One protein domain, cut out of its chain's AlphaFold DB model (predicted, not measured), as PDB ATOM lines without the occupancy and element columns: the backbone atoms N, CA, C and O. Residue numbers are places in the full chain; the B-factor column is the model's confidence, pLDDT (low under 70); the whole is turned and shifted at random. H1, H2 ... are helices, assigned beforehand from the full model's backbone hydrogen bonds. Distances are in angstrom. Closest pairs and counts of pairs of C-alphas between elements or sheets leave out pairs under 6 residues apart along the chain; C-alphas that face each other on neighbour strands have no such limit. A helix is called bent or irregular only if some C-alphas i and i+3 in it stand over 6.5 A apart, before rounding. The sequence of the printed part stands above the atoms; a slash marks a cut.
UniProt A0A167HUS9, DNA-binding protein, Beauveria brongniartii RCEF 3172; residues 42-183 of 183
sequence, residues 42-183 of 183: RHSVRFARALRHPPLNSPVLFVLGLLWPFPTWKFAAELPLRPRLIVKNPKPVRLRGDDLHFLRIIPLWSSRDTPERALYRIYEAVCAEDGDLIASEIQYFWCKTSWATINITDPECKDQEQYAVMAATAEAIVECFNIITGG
ATOM      1  N   ARG A  42     103.031 142.814 132.425       82.31
ATOM      2  CA  ARG A  42     103.524 143.897 133.293       82.31
ATOM      3  C   ARG A  42     104.122 143.368 134.596       82.31
ATOM      4  O   ARG A  42     105.159 143.865 135.025       82.31
ATOM      5  N   HIS A  43     103.488 142.364 135.202       86.69
ATOM      6  CA  HIS A  43     104.028 141.692 136.383       86.69
ATOM      7  C   HIS A  43     105.283 140.909 136.020       86.69
ATOM      8  O   HIS A  43     106.283 141.033 136.714       86.69
ATOM      9  N   SER A  44     105.269 140.205 134.888       88.81
ATOM     10  CA  SER A  44     106.426 139.462 134.388       88.81
ATOM     11  C   SER A  44     107.656 140.360 134.234       88.81
ATOM     12  O   SER A  44     108.727 140.027 134.724       88.81
ATOM     13  N   VAL A  45     107.494 141.556 133.653       90.12
ATOM     14  CA  VAL A  45     108.583 142.544 133.537       90.12
ATOM     15  C   VAL A  45     109.009 143.085 134.905       90.12
ATOM     16  O   VAL A  45     110.193 143.333 135.123       90.12
ATOM     17  N   ARG A  46     108.068 143.286 135.838       90.50
ATOM     18  CA  ARG A  46     108.384 143.734 137.203       90.50
ATOM     19  C   ARG A  46     109.227 142.701 137.952       90.50
ATOM     20  O   ARG A  46     110.204 143.094 138.575       90.50
ATOM     21  N   PHE A  47     108.876 141.420 137.873       89.62
ATOM     22  CA  PHE A  47     109.641 140.341 138.499       89.62
ATOM     23  C   PHE A  47     110.971 140.103 137.789       89.62
ATOM     24  O   PHE A  47     111.987 139.972 138.455       89.62
ATOM     25  N   ALA A  48     111.009 140.196 136.458       89.81
ATOM     26  CA  ALA A  48     112.261 140.135 135.710       89.81
ATOM     27  C   ALA A  48     113.247 141.259 136.095       89.81
ATOM     28  O   ALA A  48     114.452 141.065 136.030       89.81
ATOM     29  N   ARG A  49     112.762 142.432 136.531       90.19
ATOM     30  CA  ARG A  49     113.615 143.507 137.083       90.19
ATOM     31  C   ARG A  49     114.150 143.219 138.485       90.19
ATOM     32  O   ARG A  49     115.098 143.876 138.892       90.19
ATOM     33  N   ALA A  50     113.500 142.332 139.236       90.12
ATOM     34  CA  ALA A  50     113.909 141.989 140.593       90.12
ATOM     35  C   ALA A  50     115.040 140.950 140.623       90.12
ATOM     36  O   ALA A  50     115.701 140.836 141.650       90.12
ATOM     37  N   LEU A  51     115.267 140.246 139.506       89.00
ATOM     38  CA  LEU A  51     116.325 139.249 139.350       89.00
ATOM     39  C   LEU A  51     117.711 139.890 139.456       89.00
ATOM     40  O   LEU A  51     117.983 140.928 138.844       89.00
ATOM     41  N   ARG A  52     118.588 139.244 140.219       87.06
ATOM     42  CA  ARG A  52     119.966 139.667 140.490       87.06
ATOM     43  C   ARG A  52     121.002 138.711 139.889       87.06
ATOM     44  O   ARG A  52     122.110 139.140 139.567       87.06
ATOM     45  N   HIS A  53     120.648 137.444 139.702       85.56
ATOM     46  CA  HIS A  53     121.520 136.316 139.402       85.56
ATOM     47  C   HIS A  53     120.868 135.358 138.379       85.56
ATOM     48  O   HIS A  53     120.162 134.423 138.755       85.56
ATOM     49  N   PRO A  54     121.148 135.510 137.069       81.00
ATOM     50  CA  PRO A  54     122.043 136.486 136.444       81.00
ATOM     51  C   PRO A  54     121.397 137.875 136.253       81.00
ATOM     52  O   PRO A  54     120.184 137.970 136.052       81.00
ATOM     53  N   PRO A  55     122.194 138.961 136.244       80.94
ATOM     54  CA  PRO A  55     121.680 140.296 135.959       80.94
ATOM     55  C   PRO A  55     121.198 140.380 134.505       80.94
ATOM     56  O   PRO A  55     121.948 140.135 133.559       80.94
ATOM     57  N   LEU A  56     119.929 140.741 134.317       85.19
ATOM     58  CA  LEU A  56     119.342 140.916 132.991       85.19
ATOM     59  C   LEU A  56     119.629 142.322 132.452       85.19
ATOM     60  O   LEU A  56     119.160 143.312 133.011       85.19
ATOM     61  N   ASN A  57     120.289 142.411 131.292       84.81
ATOM     62  CA  ASN A  57     120.524 143.689 130.602       84.81
ATOM     63  C   ASN A  57     119.215 144.405 130.231       84.81
ATOM     64  O   ASN A  57     119.133 145.630 130.228       84.81
ATOM     65  N   SER A  58     118.177 143.641 129.884       90.56
ATOM     66  CA  SER A  58     116.882 144.186 129.476       90.56
ATOM     67  C   SER A  58     115.728 143.254 129.877       90.56
ATOM     68  O   SER A  58     115.373 142.322 129.155       90.56
ATOM     69  N   PRO A  59     115.058 143.533 131.010       88.94
ATOM     70  CA  PRO A  59     113.939 142.725 131.508       88.94
ATOM     71  C   PRO A  59     112.767 142.611 130.524       88.94
ATOM     72  O   PRO A  59     112.035 141.626 130.526       88.94
ATOM     73  N   VAL A  60     112.587 143.615 129.662       89.00
ATOM     74  CA  VAL A  60     111.555 143.593 128.616       89.00
ATOM     75  C   VAL A  60     111.914 142.607 127.505       89.00
ATOM     76  O   VAL A  60     111.042 141.844 127.097       89.00
ATOM     77  N   LEU A  61     113.173 142.580 127.046       90.69
ATOM     78  CA  LEU A  61     113.602 141.615 126.028       90.69
ATOM     79  C   LEU A  61     113.591 140.193 126.578       90.69
ATOM     80  O   LEU A  61     113.229 139.283 125.846       90.69
ATOM     81  N   PHE A  62     113.900 140.003 127.864       90.62
ATOM     82  CA  PHE A  62     113.750 138.703 128.521       90.62
ATOM     83  C   PHE A  62     112.309 138.185 128.426       90.62
ATOM     84  O   PHE A  62     112.077 137.091 127.920       90.62
ATOM     85  N   VAL A  63     111.323 138.991 128.839       90.00
ATOM     86  CA  VAL A  63     109.905 138.593 128.772       90.00
ATOM     87  C   VAL A  63     109.434 138.413 127.328       90.00
ATOM     88  O   VAL A  63     108.662 137.501 127.048       90.00
ATOM     89  N   LEU A  64     109.911 139.244 126.399       88.88
ATOM     90  CA  LEU A  64     109.613 139.091 124.975       88.88
ATOM     91  C   LEU A  64     110.237 137.806 124.402       88.88
ATOM     92  O   LEU A  64     109.600 137.122 123.609       88.88
ATOM     93  N   GLY A  65     111.428 137.427 124.867       88.00
ATOM     94  CA  GLY A  65     112.074 136.157 124.544       88.00
ATOM     95  C   GLY A  65     111.304 134.946 125.072       88.00
ATOM     96  O   GLY A  65     111.239 133.928 124.392       88.00
ATOM     97  N   LEU A  66     110.627 135.056 126.222       88.56
ATOM     98  CA  LEU A  66     109.758 133.981 126.731       88.56
ATOM     99  C   LEU A  66     108.556 133.699 125.821       88.56
ATOM    100  O   LEU A  66     108.055 132.574 125.820       88.56
ATOM    101  N   LEU A  67     108.100 134.691 125.051       87.06
ATOM    102  CA  LEU A  67     107.042 134.516 124.048       87.06
ATOM    103  C   LEU A  67     107.555 133.835 122.774       87.06
ATOM    104  O   LEU A  67     106.753 133.343 121.984       87.06
ATOM    105  N   TRP A  68     108.872 133.803 122.565       85.69
ATOM    106  CA  TRP A  68     109.472 133.264 121.356       85.69
ATOM    107  C   TRP A  68     109.615 131.733 121.440       85.69
ATOM    108  O   TRP A  68     110.310 131.233 122.328       85.69
ATOM    109  N   PRO A  69     108.979 130.950 120.549       80.81
ATOM    110  CA  PRO A  69     108.920 129.490 120.675       80.81
ATOM    111  C   PRO A  69     110.167 128.745 120.165       80.81
ATOM    112  O   PRO A  69     110.255 127.538 120.374       80.81
ATOM    113  N   PHE A  70     111.123 129.410 119.506       74.75
ATOM    114  CA  PHE A  70     112.308 128.739 118.951       74.75
ATOM    115  C   PHE A  70     113.453 128.588 119.968       74.75
ATOM    116  O   PHE A  70     113.684 129.525 120.737       74.75
ATOM    117  N   PRO A  71     114.234 127.486 119.922       75.31
ATOM    118  CA  PRO A  71     114.073 126.307 119.052       75.31
ATOM    119  C   PRO A  71     113.010 125.311 119.552       75.31
ATOM    120  O   PRO A  71     112.384 124.638 118.740       75.31
ATOM    121  N   THR A  72     112.759 125.255 120.862       83.62
ATOM    122  CA  THR A  72     111.722 124.425 121.497       83.62
ATOM    123  C   THR A  72     110.906 125.241 122.496       83.62
ATOM    124  O   THR A  72     111.419 126.135 123.177       83.62
ATOM    125  N   TRP A  73     109.617 124.909 122.636       85.56
ATOM    126  CA  TRP A  73     108.736 125.583 123.600       85.56
ATOM    127  C   TRP A  73     109.198 125.372 125.046       85.56
ATOM    128  O   TRP A  73     109.194 126.297 125.856       85.56
ATOM    129  N   LYS A  74     109.634 124.156 125.371       89.75
ATOM    130  CA  LYS A  74     110.158 123.803 126.689       89.75
ATOM    131  C   LYS A  74     111.641 124.135 126.797       89.75
ATOM    132  O   LYS A  74     112.377 124.009 125.816       89.75
ATOM    133  N   PHE A  75     112.062 124.569 127.983       89.44
ATOM    134  CA  PHE A  75     113.478 124.782 128.265       89.44
ATOM    135  C   PHE A  75     114.221 123.447 128.249       89.44
ATOM    136  O   PHE A  75     113.775 122.495 128.882       89.44
ATOM    137  N   ALA A  76     115.355 123.401 127.551       87.06
ATOM    138  CA  ALA A  76     116.226 122.233 127.548       87.06
ATOM    139  C   ALA A  76     116.758 121.978 128.964       87.06
ATOM    140  O   ALA A  76     117.112 122.924 129.676       87.06
ATOM    141  N   ALA A  77     116.779 120.720 129.386       87.69
ATOM    142  CA  ALA A  77     117.410 120.333 130.632       87.69
ATOM    143  C   ALA A  77     118.920 120.224 130.400       87.69
ATOM    144  O   ALA A  77     119.385 119.414 129.607       87.69
ATOM    145  N   GLU A  78     119.680 121.116 131.030       89.69
ATOM    146  CA  GLU A  78     121.139 121.079 130.981       89.69
ATOM    147  C   GLU A  78     121.638 120.263 132.166       89.69
ATOM    148  O   GLU A  78     121.213 120.502 133.299       89.69
ATOM    149  N   LEU A  79     122.533 119.312 131.896       91.06
ATOM    150  CA  LEU A  79     123.094 118.465 132.936       91.06
ATOM    151  C   LEU A  79     123.844 119.335 133.963       91.06
ATOM    152  O   LEU A  79     124.709 120.126 133.567       91.06
ATOM    153  N   PRO A  80     123.539 119.213 135.267       91.56
ATOM    154  CA  PRO A  80     124.148 120.054 136.284       91.56
ATOM    155  C   PRO A  80     125.632 119.716 136.479       91.56
ATOM    156  O   PRO A  80     126.167 118.738 135.955       91.56
ATOM    157  N   LEU A  81     126.327 120.542 137.259       92.69
ATOM    158  CA  LEU A  81     127.716 120.281 137.634       92.69
ATOM    159  C   LEU A  81     127.833 119.027 138.518       92.69
ATOM    160  O   LEU A  81     126.897 118.628 139.213       92.69
ATOM    161  N   ARG A  82     129.025 118.423 138.529       93.44
ATOM    162  CA  ARG A  82     129.338 117.279 139.401       93.44
ATOM    163  C   ARG A  82     129.172 117.646 140.882       93.44
ATOM    164  O   ARG A  82     129.531 118.776 141.244       93.44
ATOM    165  N   PRO A  83     128.776 116.698 141.753       93.00
ATOM    166  CA  PRO A  83     128.483 116.986 143.158       93.00
ATOM    167  C   PRO A  83     129.663 117.663 143.861       93.00
ATOM    168  O   PRO A  83     129.523 118.720 144.468       93.00
ATOM    169  N   ARG A  84     130.875 117.125 143.660       92.81
ATOM    170  CA  ARG A  84     132.122 117.635 144.255       92.81
ATOM    171  C   ARG A  84     132.400 119.110 143.940       92.81
ATOM    172  O   ARG A  84     132.979 119.818 144.761       92.81
ATOM    173  N   LEU A  85     132.024 119.578 142.747       93.94
ATOM    174  CA  LEU A  85     132.244 120.969 142.340       93.94
ATOM    175  C   LEU A  85     131.230 121.909 142.991       93.94
ATOM    176  O   LEU A  85     131.599 123.015 143.385       93.94
ATOM    177  N   ILE A  86     129.983 121.453 143.132       93.12
ATOM    178  CA  ILE A  86     128.914 122.211 143.786       93.12
ATOM    179  C   ILE A  86     129.200 122.332 145.284       93.12
ATOM    180  O   ILE A  86     129.191 123.442 145.808       93.12
ATOM    181  N   VAL A  87     129.569 121.229 145.944       93.44
ATOM    182  CA  VAL A  87     129.938 121.217 147.371       93.44
ATOM    183  C   VAL A  87     131.107 122.169 147.646       93.44
ATOM    184  O   VAL A  87     131.103 122.909 148.626       93.44
ATOM    185  N   LYS A  88     132.105 122.215 146.751       95.31
ATOM    186  CA  LYS A  88     133.254 123.125 146.890       95.31
ATOM    187  C   LYS A  88     132.859 124.604 146.785       95.31
ATOM    188  O   LYS A  88     133.511 125.451 147.394       95.31
ATOM    189  N   ASN A  89     131.843 124.937 145.991       94.12
ATOM    190  CA  ASN A  89     131.363 126.307 145.835       94.12
ATOM    191  C   ASN A  89     129.833 126.351 145.680       94.12
ATOM    192  O   ASN A  89     129.338 126.478 144.557       94.12
ATOM    193  N   PRO A  90     129.077 126.313 146.792       93.81
ATOM    194  CA  PRO A  90     127.615 126.245 146.748       93.81
ATOM    195  C   PRO A  90     126.963 127.604 146.461       93.81
ATOM    196  O   PRO A  90     125.784 127.674 146.116       93.81
ATOM    197  N   LYS A  91     127.714 128.710 146.572       92.75
ATOM    198  CA  LYS A  91     127.186 130.082 146.459       92.75
ATOM    199  C   LYS A  91     126.369 130.332 145.180       92.75
ATOM    200  O   LYS A  91     125.296 130.915 145.298       92.75
ATOM    201  N   PRO A  92     126.798 129.906 143.975       91.50
ATOM    202  CA  PRO A  92     126.032 130.144 142.753       91.50
ATOM    203  C   PRO A  92     124.689 129.410 142.720       91.50
ATOM    204  O   PRO A  92     123.769 129.869 142.052       91.50
ATOM    205  N   VAL A  93     124.562 128.269 143.407       91.94
ATOM    206  CA  VAL A  93     123.285 127.550 143.511       91.94
ATOM    207  C   VAL A  93     122.325 128.339 144.393       91.94
ATOM    208  O   VAL A  93     121.229 128.658 143.945       91.94
ATOM    209  N   ARG A  94     122.777 128.750 145.584       91.12
ATOM    210  CA  ARG A  94     121.958 129.516 146.539       91.12
ATOM    211  C   ARG A  94     121.460 130.835 145.944       91.12
ATOM    212  O   ARG A  94     120.267 131.105 145.935       91.12
ATOM    213  N   LEU A  95     122.361 131.591 145.309       90.88
ATOM    214  CA  LEU A  95     122.019 132.855 144.643       90.88
ATOM    215  C   LEU A  95     121.006 132.682 143.502       90.88
ATOM    216  O   LEU A  95     120.169 133.554 143.286       90.88
ATOM    217  N   ARG A  96     121.086 131.573 142.751       89.50
ATOM    218  CA  ARG A  96     120.082 131.245 141.728       89.50
ATOM    219  C   ARG A  96     118.752 130.849 142.368       89.50
ATOM    220  O   ARG A  96     117.712 131.220 141.832       89.50
ATOM    221  N   GLY A  97     118.785 130.126 143.488       88.19
ATOM    222  CA  GLY A  97     117.612 129.715 144.261       88.19
ATOM    223  C   GLY A  97     116.774 130.895 144.754       88.19
ATOM    224  O   GLY A  97     115.563 130.910 144.527       88.19
ATOM    225  N   ASP A  98     117.422 131.922 145.310       87.25
ATOM    226  CA  ASP A  98     116.768 133.151 145.788       87.25
ATOM    227  C   ASP A  98     115.910 133.814 144.696       87.25
ATOM    228  O   ASP A  98     114.759 134.210 144.908       87.25
ATOM    229  N   ASP A  99     116.459 133.890 143.486       90.06
ATOM    230  CA  ASP A  99     115.814 134.510 142.332       90.06
ATOM    231  C   ASP A  99     114.724 133.641 141.702       90.06
ATOM    232  O   ASP A  99     113.822 134.123 141.002       90.06
ATOM    233  N   LEU A 100     114.789 132.338 141.945       91.44
ATOM    234  CA  LEU A 100     113.943 131.374 141.279       91.44
ATOM    235  C   LEU A 100     112.477 131.496 141.714       91.44
ATOM    236  O   LEU A 100     111.570 131.279 140.906       91.44
ATOM    237  N   HIS A 101     112.223 131.954 142.942       88.44
ATOM    238  CA  HIS A 101     110.880 132.322 143.389       88.44
ATOM    239  C   HIS A 101     110.245 133.388 142.485       88.44
ATOM    240  O   HIS A 101     109.074 133.265 142.120       88.44
ATOM    241  N   PHE A 102     111.008 134.399 142.049       91.25
ATOM    242  CA  PHE A 102     110.502 135.420 141.128       91.25
ATOM    243  C   PHE A 102     110.217 134.851 139.741       91.25
ATOM    244  O   PHE A 102     109.208 135.210 139.132       91.25
ATOM    245  N   LEU A 103     111.063 133.938 139.253       91.12
ATOM    246  CA  LEU A 103     110.858 133.262 137.970       91.12
ATOM    247  C   LEU A 103     109.594 132.394 137.970       91.12
ATOM    248  O   LEU A 103     108.823 132.442 137.012       91.12
ATOM    249  N   ARG A 104     109.329 131.662 139.057       91.06
ATOM    250  CA  ARG A 104     108.136 130.807 139.196       91.06
ATOM    251  C   ARG A 104     106.824 131.603 139.178       91.06
ATOM    252  O   ARG A 104     105.814 131.082 138.716       91.06
ATOM    253  N   ILE A 105     106.835 132.864 139.622       89.75
ATOM    254  CA  ILE A 105     105.660 133.758 139.562       89.75
ATOM    255  C   ILE A 105     105.355 134.190 138.115       89.75
ATOM    256  O   ILE A 105     104.219 134.548 137.800       89.75
ATOM    257  N   ILE A 106     106.340 134.155 137.212       91.19
ATOM    258  CA  ILE A 106     106.151 134.497 135.799       91.19
ATOM    259  C   ILE A 106     105.442 133.320 135.101       91.19
ATOM    260  O   ILE A 106     106.066 132.277 134.882       91.19
ATOM    261  N   PRO A 107     104.170 133.465 134.674       88.88
ATOM    262  CA  PRO A 107     103.382 132.340 134.166       88.88
ATOM    263  C   PRO A 107     103.989 131.735 132.895       88.88
ATOM    264  O   PRO A 107     104.042 130.517 132.750       88.88
ATOM    265  N   LEU A 108     104.523 132.579 132.004       89.38
ATOM    266  CA  LEU A 108     105.210 132.134 130.791       89.38
ATOM    267  C   LEU A 108     106.437 131.280 131.113       89.38
ATOM    268  O   LEU A 108     106.574 130.191 130.565       89.38
ATOM    269  N   TRP A 109     107.290 131.730 132.034       91.75
ATOM    270  CA  TRP A 109     108.477 130.977 132.435       91.75
ATOM    271  C   TRP A 109     108.083 129.638 133.067       91.75
ATOM    272  O   TRP A 109     108.539 128.584 132.628       91.75
ATOM    273  N   SER A 110     107.140 129.665 134.012       91.31
ATOM    274  CA  SER A 110     106.673 128.468 134.714       91.31
ATOM    275  C   SER A 110     105.937 127.471 133.803       91.31
ATOM    276  O   SER A 110     105.918 126.271 134.077       91.31
ATOM    277  N   SER A 111     105.340 127.940 132.702       89.50
ATOM    278  CA  SER A 111     104.727 127.081 131.677       89.50
ATOM    279  C   SER A 111     105.753 126.393 130.771       89.50
ATOM    280  O   SER A 111     105.475 125.317 130.236       89.50
ATOM    281  N   ARG A 112     106.936 126.993 130.597       90.94
ATOM    282  CA  ARG A 112     108.029 126.479 129.756       90.94
ATOM    283  C   ARG A 112     108.989 125.564 130.505       90.94
ATOM    284  O   ARG A 112     109.753 124.841 129.871       90.94
ATOM    285  N   ASP A 113     108.933 125.584 131.828       92.81
ATOM    286  CA  ASP A 113     109.724 124.704 132.674       92.81
ATOM    287  C   ASP A 113     109.293 123.228 132.534       92.81
ATOM    288  O   ASP A 113     108.207 122.905 132.018       92.81
ATOM    289  N   THR A 114     110.185 122.339 132.964       92.50
ATOM    290  CA  THR A 114     110.109 120.883 132.760       92.50
ATOM    291  C   THR A 114     110.421 120.127 134.050       92.50
ATOM    292  O   THR A 114     111.254 120.616 134.820       92.50
ATOM    293  N   PRO A 115     109.861 118.917 134.248       92.44
ATOM    294  CA  PRO A 115     110.150 118.099 135.427       92.44
ATOM    295  C   PRO A 115     111.638 117.753 135.563       92.44
ATOM    296  O   PRO A 115     112.176 117.822 136.660       92.44
ATOM    297  N   GLU A 116     112.326 117.474 134.454       92.38
ATOM    298  CA  GLU A 116     113.757 117.143 134.445       92.38
ATOM    299  C   GLU A 116     114.626 118.301 134.969       92.38
ATOM    300  O   GLU A 116     115.432 118.129 135.880       92.38
ATOM    301  N   ARG A 117     114.391 119.533 134.490       93.00
ATOM    302  CA  ARG A 117     115.058 120.732 135.033       93.00
ATOM    303  C   ARG A 117     114.784 120.941 136.519       93.00
ATOM    304  O   ARG A 117     115.666 121.425 137.220       93.00
ATOM    305  N   ALA A 118     113.572 120.651 136.990       93.56
ATOM    306  CA  ALA A 118     113.251 120.757 138.408       93.56
ATOM    307  C   ALA A 118     114.013 119.706 139.227       93.56
ATOM    308  O   ALA A 118     114.616 120.063 140.236       93.56
ATOM    309  N   LEU A 119     114.097 118.460 138.745       93.62
ATOM    310  CA  LEU A 119     114.916 117.410 139.358       93.62
ATOM    311  C   LEU A 119     116.389 117.835 139.459       93.62
ATOM    312  O   LEU A 119     116.984 117.737 140.529       93.62
ATOM    313  N   TYR A 120     116.963 118.382 138.384       93.94
ATOM    314  CA  TYR A 120     118.348 118.864 138.403       93.94
ATOM    315  C   TYR A 120     118.562 120.006 139.396       93.94
ATOM    316  O   TYR A 120     119.600 120.049 140.051       93.94
ATOM    317  N   ARG A 121     117.584 120.904 139.568       94.75
ATOM    318  CA  ARG A 121     117.656 121.955 140.595       94.75
ATOM    319  C   ARG A 121     117.568 121.389 142.011       94.75
ATOM    320  O   ARG A 121     118.289 121.873 142.877       94.75
ATOM    321  N   ILE A 122     116.755 120.356 142.244       94.75
ATOM    322  CA  ILE A 122     116.718 119.647 143.535       94.75
ATOM    323  C   ILE A 122     118.077 119.001 143.809       94.75
ATOM    324  O   ILE A 122     118.634 119.194 144.883       94.75
ATOM    325  N   TYR A 123     118.654 118.314 142.824       94.69
ATOM    326  CA  TYR A 123     120.003 117.760 142.916       94.69
ATOM    327  C   TYR A 123     121.054 118.840 143.239       94.69
ATOM    328  O   TYR A 123     121.874 118.647 144.139       94.69
ATOM    329  N   GLU A 124     121.021 119.990 142.553       94.94
ATOM    330  CA  GLU A 124     121.939 121.102 142.828       94.94
ATOM    331  C   GLU A 124     121.761 121.616 144.265       94.94
ATOM    332  O   GLU A 124     122.754 121.889 144.939       94.94
ATOM    333  N   ALA A 125     120.518 121.712 144.746       94.94
ATOM    334  CA  ALA A 125     120.186 122.154 146.097       94.94
ATOM    335  C   ALA A 125     120.652 121.163 147.176       94.94
ATOM    336  O   ALA A 125     121.219 121.586 148.184       94.94
ATOM    337  N   VAL A 126     120.499 119.856 146.934       94.69
ATOM    338  CA  VAL A 126     121.030 118.780 147.790       94.69
ATOM    339  C   VAL A 126     122.548 118.878 147.879       94.69
ATOM    340  O   VAL A 126     123.105 118.883 148.972       94.69
ATOM    341  N   CYS A 127     123.223 119.051 146.742       94.31
ATOM    342  CA  CYS A 127     124.678 119.207 146.700       94.31
ATOM    343  C   CYS A 127     125.163 120.526 147.332       94.31
ATOM    344  O   CYS A 127     126.319 120.622 147.739       94.31
ATOM    345  N   ALA A 128     124.316 121.556 147.388       94.06
ATOM    346  CA  ALA A 128     124.609 122.841 148.024       94.06
ATOM    347  C   ALA A 128     124.209 122.899 149.511       94.06
ATOM    348  O   ALA A 128     124.401 123.950 150.140       94.06
ATOM    349  N   GLU A 129     123.660 121.803 150.052       94.00
ATOM    350  CA  GLU A 129     123.102 121.689 151.407       94.00
ATOM    351  C   GLU A 129     122.103 122.818 151.726       94.00
ATOM    352  O   GLU A 129     122.121 123.412 152.804       94.00
ATOM    353  N   ASP A 130     121.260 123.168 150.752       93.69
ATOM    354  CA  ASP A 130     120.278 124.247 150.873       93.69
ATOM    355  C   ASP A 130     118.869 123.678 151.095       93.69
ATOM    356  O   ASP A 130     118.129 123.392 150.150       93.69
ATOM    357  N   GLY A 131     118.511 123.482 152.368       91.38
ATOM    358  CA  GLY A 131     117.228 122.902 152.774       91.38
ATOM    359  C   GLY A 131     116.007 123.698 152.302       91.38
ATOM    360  O   GLY A 131     115.005 123.098 151.903       91.38
ATOM    361  N   ASP A 132     116.102 125.027 152.282       91.56
ATOM    362  CA  ASP A 132     115.008 125.901 151.850       91.56
ATOM    363  C   ASP A 132     114.769 125.757 150.344       91.56
ATOM    364  O   ASP A 132     113.625 125.619 149.890       91.56
ATOM    365  N   LEU A 133     115.850 125.712 149.556       92.50
ATOM    366  CA  LEU A 133     115.752 125.505 148.116       92.50
ATOM    367  C   LEU A 133     115.189 124.117 147.783       92.50
ATOM    368  O   LEU A 133     114.301 124.036 146.928       92.50
ATOM    369  N   ILE A 134     115.634 123.065 148.487       93.81
ATOM    370  CA  ILE A 134     115.111 121.691 148.349       93.81
ATOM    371  C   ILE A 134     113.600 121.678 148.589       93.81
ATOM    372  O   ILE A 134     112.840 121.258 147.715       93.81
ATOM    373  N   ALA A 135     113.148 122.191 149.737       92.06
ATOM    374  CA  ALA A 135     111.731 122.217 150.084       92.06
ATOM    375  C   ALA A 135     110.911 123.015 149.057       92.06
ATOM    376  O   ALA A 135     109.845 122.575 148.618       92.06
ATOM    377  N   SER A 136     111.426 124.168 148.616       93.00
ATOM    378  CA  SER A 136     110.731 125.007 147.641       93.00
ATOM    379  C   SER A 136     110.594 124.342 146.266       93.00
ATOM    380  O   SER A 136     109.563 124.513 145.612       93.00
ATOM    381  N   GLU A 137     111.621 123.621 145.802       93.62
ATOM    382  CA  GLU A 137     111.598 122.914 144.519       93.62
ATOM    383  C   GLU A 137     110.693 121.689 144.575       93.62
ATOM    384  O   GLU A 137     109.911 121.489 143.649       93.62
ATOM    385  N   ILE A 138     110.736 120.912 145.662       92.00
ATOM    386  CA  ILE A 138     109.839 119.763 145.852       92.00
ATOM    387  C   ILE A 138     108.382 120.233 145.838       92.00
ATOM    388  O   ILE A 138     107.565 119.684 145.099       92.00
ATOM    389  N   GLN A 139     108.062 121.302 146.576       91.94
ATOM    390  CA  GLN A 139     106.720 121.887 146.567       91.94
ATOM    391  C   GLN A 139     106.322 122.369 145.168       91.94
ATOM    392  O   GLN A 139     105.181 122.199 144.738       91.94
ATOM    393  N   TYR A 140     107.254 122.989 144.444       92.81
ATOM    394  CA  TYR A 140     107.000 123.461 143.090       92.81
ATOM    395  C   TYR A 140     106.746 122.304 142.115       92.81
ATOM    396  O   TYR A 140     105.814 122.400 141.317       92.81
ATOM    397  N   PHE A 141     107.513 121.217 142.209       91.94
ATOM    398  CA  PHE A 141     107.310 119.997 141.433       91.94
ATOM    399  C   PHE A 141     105.944 119.372 141.736       91.94
ATOM    400  O   PHE A 141     105.180 119.097 140.814       91.94
ATOM    401  N   TRP A 142     105.593 119.234 143.017       89.12
ATOM    402  CA  TRP A 142     104.314 118.672 143.460       89.12
ATOM    403  C   TRP A 142     103.101 119.460 142.944       89.12
ATOM    404  O   TRP A 142     102.122 118.888 142.469       89.12
ATOM    405  N   CYS A 143     103.175 120.794 142.960       90.00
ATOM    406  CA  CYS A 143     102.104 121.659 142.458       90.00
ATOM    407  C   CYS A 143     101.879 121.556 140.934       90.00
ATOM    408  O   CYS A 143     100.913 122.125 140.414       90.00
ATOM    409  N   LYS A 144     102.757 120.878 140.184       90.56
ATOM    410  CA  LYS A 144     102.655 120.730 138.729       90.56
ATOM    411  C   LYS A 144     101.963 119.423 138.370       90.56
ATOM    412  O   LYS A 144     102.597 118.439 138.024       90.56
ATOM    413  N   THR A 145     100.634 119.455 138.323       84.56
ATOM    414  CA  THR A 145      99.798 118.285 137.987       84.56
ATOM    415  C   THR A 145     100.078 117.661 136.614       84.56
ATOM    416  O   THR A 145      99.761 116.500 136.393       84.56
ATOM    417  N   SER A 146     100.666 118.412 135.678       86.50
ATOM    418  CA  SER A 146     101.051 117.905 134.354       86.50
ATOM    419  C   SER A 146     102.414 117.211 134.326       86.50
ATOM    420  O   SER A 146     102.819 116.702 133.280       86.50
ATOM    421  N   TRP A 147     103.156 117.227 135.432       89.81
ATOM    422  CA  TRP A 147     104.483 116.640 135.519       89.81
ATOM    423  C   TRP A 147     104.379 115.226 136.069       89.81
ATOM    424  O   TRP A 147     104.093 115.016 137.241       89.81
ATOM    425  N   ALA A 148     104.628 114.253 135.199       82.81
ATOM    426  CA  ALA A 148     104.768 112.863 135.589       82.81
ATOM    427  C   ALA A 148     106.255 112.505 135.665       82.81
ATOM    428  O   ALA A 148     107.033 112.888 134.788       82.81
ATOM    429  N   THR A 149     106.644 111.745 136.689       77.69
ATOM    430  CA  THR A 149     108.017 111.241 136.860       77.69
ATOM    431  C   THR A 149     108.447 110.341 135.704       77.69
ATOM    432  O   THR A 149     109.608 110.368 135.318       77.69
ATOM    433  N   ILE A 150     107.502 109.642 135.065       80.25
ATOM    434  CA  ILE A 150     107.743 108.831 133.861       80.25
ATOM    435  C   ILE A 150     108.255 109.643 132.658       80.25
ATOM    436  O   ILE A 150     108.843 109.078 131.745       80.25
ATOM    437  N   ASN A 151     108.046 110.965 132.647       80.06
ATOM    438  CA  ASN A 151     108.526 111.843 131.577       80.06
ATOM    439  C   ASN A 151     109.981 112.296 131.785       80.06
ATOM    440  O   ASN A 151     110.486 113.079 130.981       80.06
ATOM    441  N   ILE A 152     110.627 111.892 132.881       85.44
ATOM    442  CA  ILE A 152     112.028 112.208 133.149       85.44
ATOM    443  C   ILE A 152     112.876 111.166 132.424       85.44
ATOM    444  O   ILE A 152     112.817 109.978 132.736       85.44
ATOM    445  N   THR A 153     113.637 111.622 131.434       86.31
ATOM    446  CA  THR A 153     114.578 110.772 130.697       86.31
ATOM    447  C   THR A 153     115.779 110.446 131.580       86.31
ATOM    448  O   THR A 153     116.149 111.244 132.444       86.31
ATOM    449  N   ASP A 154     116.402 109.291 131.353       86.94
ATOM    450  CA  ASP A 154     117.691 108.979 131.966       86.94
ATOM    451  C   ASP A 154     118.738 110.039 131.543       86.94
ATOM    452  O   ASP A 154     118.920 110.261 130.342       86.94
ATOM    453  N   PRO A 155     119.405 110.721 132.495       81.94
ATOM    454  CA  PRO A 155     120.388 111.766 132.211       81.94
ATOM    455  C   PRO A 155     121.700 111.275 131.566       81.94
ATOM    456  O   PRO A 155     122.552 112.114 131.269       81.94
ATOM    457  N   GLU A 156     121.915 109.960 131.399       84.12
ATOM    458  CA  GLU A 156     123.116 109.357 130.777       84.12
ATOM    459  C   GLU A 156     124.435 109.994 131.274       84.12
ATOM    460  O   GLU A 156     125.319 110.423 130.519       84.12
ATOM    461  N   CYS A 157     124.570 110.112 132.597       85.50
ATOM    462  CA  CYS A 157     125.703 110.794 133.216       85.50
ATOM    463  C   CYS A 157     127.013 110.026 133.002       85.50
ATOM    464  O   CYS A 157     127.130 108.854 133.346       85.50
ATOM    465  N   LYS A 158     128.060 110.722 132.538       85.94
ATOM    466  CA  LYS A 158     129.412 110.139 132.413       85.94
ATOM    467  C   LYS A 158     130.081 109.852 133.759       85.94
ATOM    468  O   LYS A 158     130.982 109.023 133.824       85.94
ATOM    469  N   ASP A 159     129.711 110.598 134.797       91.50
ATOM    470  CA  ASP A 159     130.285 110.480 136.137       91.50
ATOM    471  C   ASP A 159     129.347 109.674 137.043       91.50
ATOM    472  O   ASP A 159     128.169 110.005 137.182       91.50
ATOM    473  N   GLN A 160     129.878 108.618 137.661       91.56
ATOM    474  CA  GLN A 160     129.103 107.687 138.480       91.56
ATOM    475  C   GLN A 160     128.563 108.347 139.748       91.56
ATOM    476  O   GLN A 160     127.450 108.042 140.162       91.56
ATOM    477  N   GLU A 161     129.312 109.273 140.350       91.19
ATOM    478  CA  GLU A 161     128.842 109.978 141.549       91.19
ATOM    479  C   GLU A 161     127.652 110.871 141.236       91.19
ATOM    480  O   GLU A 161     126.660 110.894 141.960       91.19
ATOM    481  N   GLN A 162     127.756 111.600 140.129       93.19
ATOM    482  CA  GLN A 162     126.693 112.459 139.646       93.19
ATOM    483  C   GLN A 162     125.424 111.646 139.365       93.19
ATOM    484  O   GLN A 162     124.337 112.052 139.778       93.19
ATOM    485  N   TYR A 163     125.577 110.485 138.723       93.56
ATOM    486  CA  TYR A 163     124.475 109.564 138.478       93.56
ATOM    487  C   TYR A 163     123.862 109.037 139.779       93.56
ATOM    488  O   TYR A 163     122.650 109.095 139.949       93.56
ATOM    489  N   ALA A 164     124.692 108.575 140.720       92.69
ATOM    490  CA  ALA A 164     124.236 108.005 141.985       92.69
ATOM    491  C   ALA A 164     123.434 109.013 142.816       92.69
ATOM    492  O   ALA A 164     122.362 108.682 143.314       92.69
ATOM    493  N   VAL A 165     123.914 110.255 142.927       93.50
ATOM    494  CA  VAL A 165     123.196 111.302 143.666       93.50
ATOM    495  C   VAL A 165     121.899 111.677 142.944       93.50
ATOM    496  O   VAL A 165     120.873 111.802 143.600       93.50
ATOM    497  N   MET A 166     121.892 111.799 141.610       92.62
ATOM    498  CA  MET A 166     120.649 112.066 140.873       92.62
ATOM    499  C   MET A 166     119.623 110.938 141.016       92.62
ATOM    500  O   MET A 166     118.460 111.216 141.309       92.62
ATOM    501  N   ALA A 167     120.047 109.683 140.876       92.12
ATOM    502  CA  ALA A 167     119.188 108.519 141.067       92.12
ATOM    503  C   ALA A 167     118.605 108.485 142.489       92.12
ATOM    504  O   ALA A 167     117.388 108.392 142.641       92.12
ATOM    505  N   ALA A 168     119.443 108.685 143.513       92.88
ATOM    506  CA  ALA A 168     119.000 108.754 144.905       92.88
ATOM    507  C   ALA A 168     118.009 109.907 145.145       92.88
ATOM    508  O   ALA A 168     117.017 109.732 145.848       92.88
ATOM    509  N   THR A 169     118.223 111.082 144.536       92.62
ATOM    510  CA  THR A 169     117.262 112.192 144.649       92.62
ATOM    511  C   THR A 169     115.924 111.879 143.987       92.62
ATOM    512  O   THR A 169     114.883 112.214 144.547       92.62
ATOM    513  N   ALA A 170     115.925 111.221 142.825       90.81
ATOM    514  CA  ALA A 170     114.697 110.828 142.142       90.81
ATOM    515  C   ALA A 170     113.914 109.782 142.950       90.81
ATOM    516  O   ALA A 170     112.701 109.923 143.113       90.81
ATOM    517  N   GLU A 171     114.604 108.778 143.495       90.44
ATOM    518  CA  GLU A 171     114.013 107.748 144.355       90.44
ATOM    519  C   GLU A 171     113.394 108.358 145.622       90.44
ATOM    520  O   GLU A 171     112.216 108.130 145.902       90.44
ATOM    521  N   ALA A 172     114.131 109.233 146.315       90.38
ATOM    522  CA  ALA A 172     113.647 109.916 147.514       90.38
ATOM    523  C   ALA A 172     112.388 110.759 147.252       90.38
ATOM    524  O   ALA A 172     111.465 110.773 148.064       90.38
ATOM    525  N   ILE A 173     112.317 111.453 146.109       88.25
ATOM    526  CA  ILE A 173     111.131 112.231 145.724       88.25
ATOM    527  C   ILE A 173     109.914 111.316 145.537       88.25
ATOM    528  O   ILE A 173     108.826 111.638 146.020       88.25
ATOM    529  N   VAL A 174     110.086 110.178 144.854       87.56
ATOM    530  CA  VAL A 174     109.003 109.203 144.641       87.56
ATOM    531  C   VAL A 174     108.509 108.651 145.975       87.56
ATOM    532  O   VAL A 174     107.302 108.597 146.204       87.56
ATOM    533  N   GLU A 175     109.425 108.294 146.873       88.00
ATOM    534  CA  GLU A 175     109.084 107.813 148.209       88.00
ATOM    535  C   GLU A 175     108.309 108.872 149.005       88.00
ATOM    536  O   GLU A 175     107.230 108.587 149.527       88.00
ATOM    537  N   CYS A 176     108.781 110.123 149.010       84.19
ATOM    538  CA  CYS A 176     108.119 111.228 149.705       84.19
ATOM    539  C   CYS A 176     106.681 111.442 149.212       84.19
ATOM    540  O   CYS A 176     105.768 111.635 150.013       84.19
ATOM    541  N   PHE A 177     106.452 111.383 147.902       82.56
ATOM    542  CA  PHE A 177     105.123 111.568 147.319       82.56
ATOM    543  C   PHE A 177     104.185 110.379 147.545       82.56
ATOM    544  O   PHE A 177     102.987 110.575 147.773       82.56
ATOM    545  N   ASN A 178     104.713 109.156 147.540       82.94
ATOM    546  CA  ASN A 178     103.924 107.962 147.832       82.94
ATOM    547  C   ASN A 178     103.520 107.893 149.311       82.94
ATOM    548  O   ASN A 178     102.379 107.553 149.608       82.94
ATOM    549  N   ILE A 179     104.400 108.294 150.237       77.81
ATOM    550  CA  ILE A 179     104.065 108.380 151.669       77.81
ATOM    551  C   ILE A 179     102.911 109.364 151.898       77.81
ATOM    552  O   ILE A 179     101.983 109.070 152.645       77.81
ATOM    553  N   ILE A 180     102.940 110.521 151.231       65.38
ATOM    554  CA  ILE A 180     101.914 111.565 151.389       65.38
ATOM    555  C   ILE A 180     100.550 111.127 150.829       65.38
ATOM    556  O   ILE A 180      99.517 111.594 151.301       65.38
ATOM    557  N   THR A 181     100.528 110.254 149.820       62.38
ATOM    558  CA  THR A 181      99.291 109.813 149.145       62.38
ATOM    559  C   THR A 181      98.731 108.488 149.664       62.38
ATOM    560  O   THR A 181      97.572 108.185 149.388       62.38
ATOM    561  N   GLY A 182      99.528 107.714 150.405       54.25
ATOM    562  CA  GLY A 182      99.183 106.392 150.936       54.25
ATOM    563  C   GLY A 182      98.892 106.332 152.441       54.25
ATOM    564  O   GLY A 182      98.954 105.237 153.000       54.25
ATOM    565  N   GLY A 183      98.613 107.469 153.088       46.69
ATOM    566  CA  GLY A 183      98.192 107.569 154.495       46.69
ATOM    567  C   GLY A 183      96.713 107.892 154.654       46.69
ATOM    568  O   GLY A 183      96.233 108.792 153.930       46.69
TER     569      GLY A 183
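What this domain is: This is residues 42 to 183 of the 183 residues of the protein "DNA-binding protein" of Beauveria brongniartii RCEF 3172 (UniProt A0A167HUS9). A helical hairpin of H6 and H7 makes the middle of this domain, with the long helix H8 crossing H6 on one side and H4 on the other side. The short helix H1 packs alongside residues 102 to 105 at the end of H4, with H2 packed crosswise on H1, while H3 packs on the end of H6, residues 124 to 127; the last residues, 178 to 183, stick out. The printed part has 142 residues with eight named helices, H1 to H8 in chain order, and no named strand; its class is all helix. It is compact, with a radius of gyration of the C-alphas of 15.7 A and spans of 40 by 36 by 29 A.

Where its parts are: Find C-alpha 42 at (103.524, 143.897, 133.293), where H1, residues 42 to 48, begins. H2 follows at residues 59 to 66, then H3 at residues 83 to 88. H4 runs from residue 91 to 105, 22.9 A long; it is neither bent nor irregular, but only just: C-alphas 98 and 101 are 6.4 A apart. H5 holds residues 107 to 112. H6 begins at C-alpha 115, (110.150, 118.099, 135.427), and runs 18.4 A to residue 127. H7, residues 131 to 142, is 16.5 A long. H8, residues 160 to 181, covers 31.7 A and ends at C-alpha 181, (99.291, 109.813, 149.145).

How they stand to each other: Begin at H6, the hub, which touches four helices. H6 and H7 form a hairpin, opposite ways at a shallow tilt of 15 degrees; their closest C-alphas, of Ile 122 and Ile 134, are 5.5 A apart. Residues 119 to 123 of H6 touch H8, only just about perpendicular at 71 degrees, closest at the C-alphas of Tyr 123 and Met 166, 6.1 A. H3 touches H6 at a steep tilt of 47 degrees, with the C-alphas of Pro 83 and Cys 127 closest at 5.7 A, and only just touches H8, with 3 pairs of C-alphas within 8 A. H4, H6 and H7 are an up and down bundle, each running against the one before, though H4 and H6 touch only at their ends, and only just, with 3 pairs of C-alphas within 8 A. H4 and H5 touch only at the corner, again only just, with 3 pairs. Residues 102 to 105 of H4 touch H1, opposite ways at a shallow tilt of 6 degrees, closest at the C-alphas of Phe 47 and Phe 102, 5.6 A. H1 touches H2, about perpendicular at 80 degrees; the C-alphas of Ala 48 and Pro 59 are closest, 5.2 A apart. H4 and H8 are apart. In the backbone, every O i to N i+4 pair is within hydrogen-bond range in H1, H2, H3, H5, H6, H7 and H8; H4 has 8 of 11.

The domain as a whole: Look for the two C-alphas farthest apart at Asn 57 and Gly 183, 48.7 A. The printed part has no cut. The links from H2 to H3, residues 67 to 82, and from H7 to H8, residues 143 to 159, are long. The mean pLDDT of the printed part is 88.6, and residues 180 to 183 are under 70.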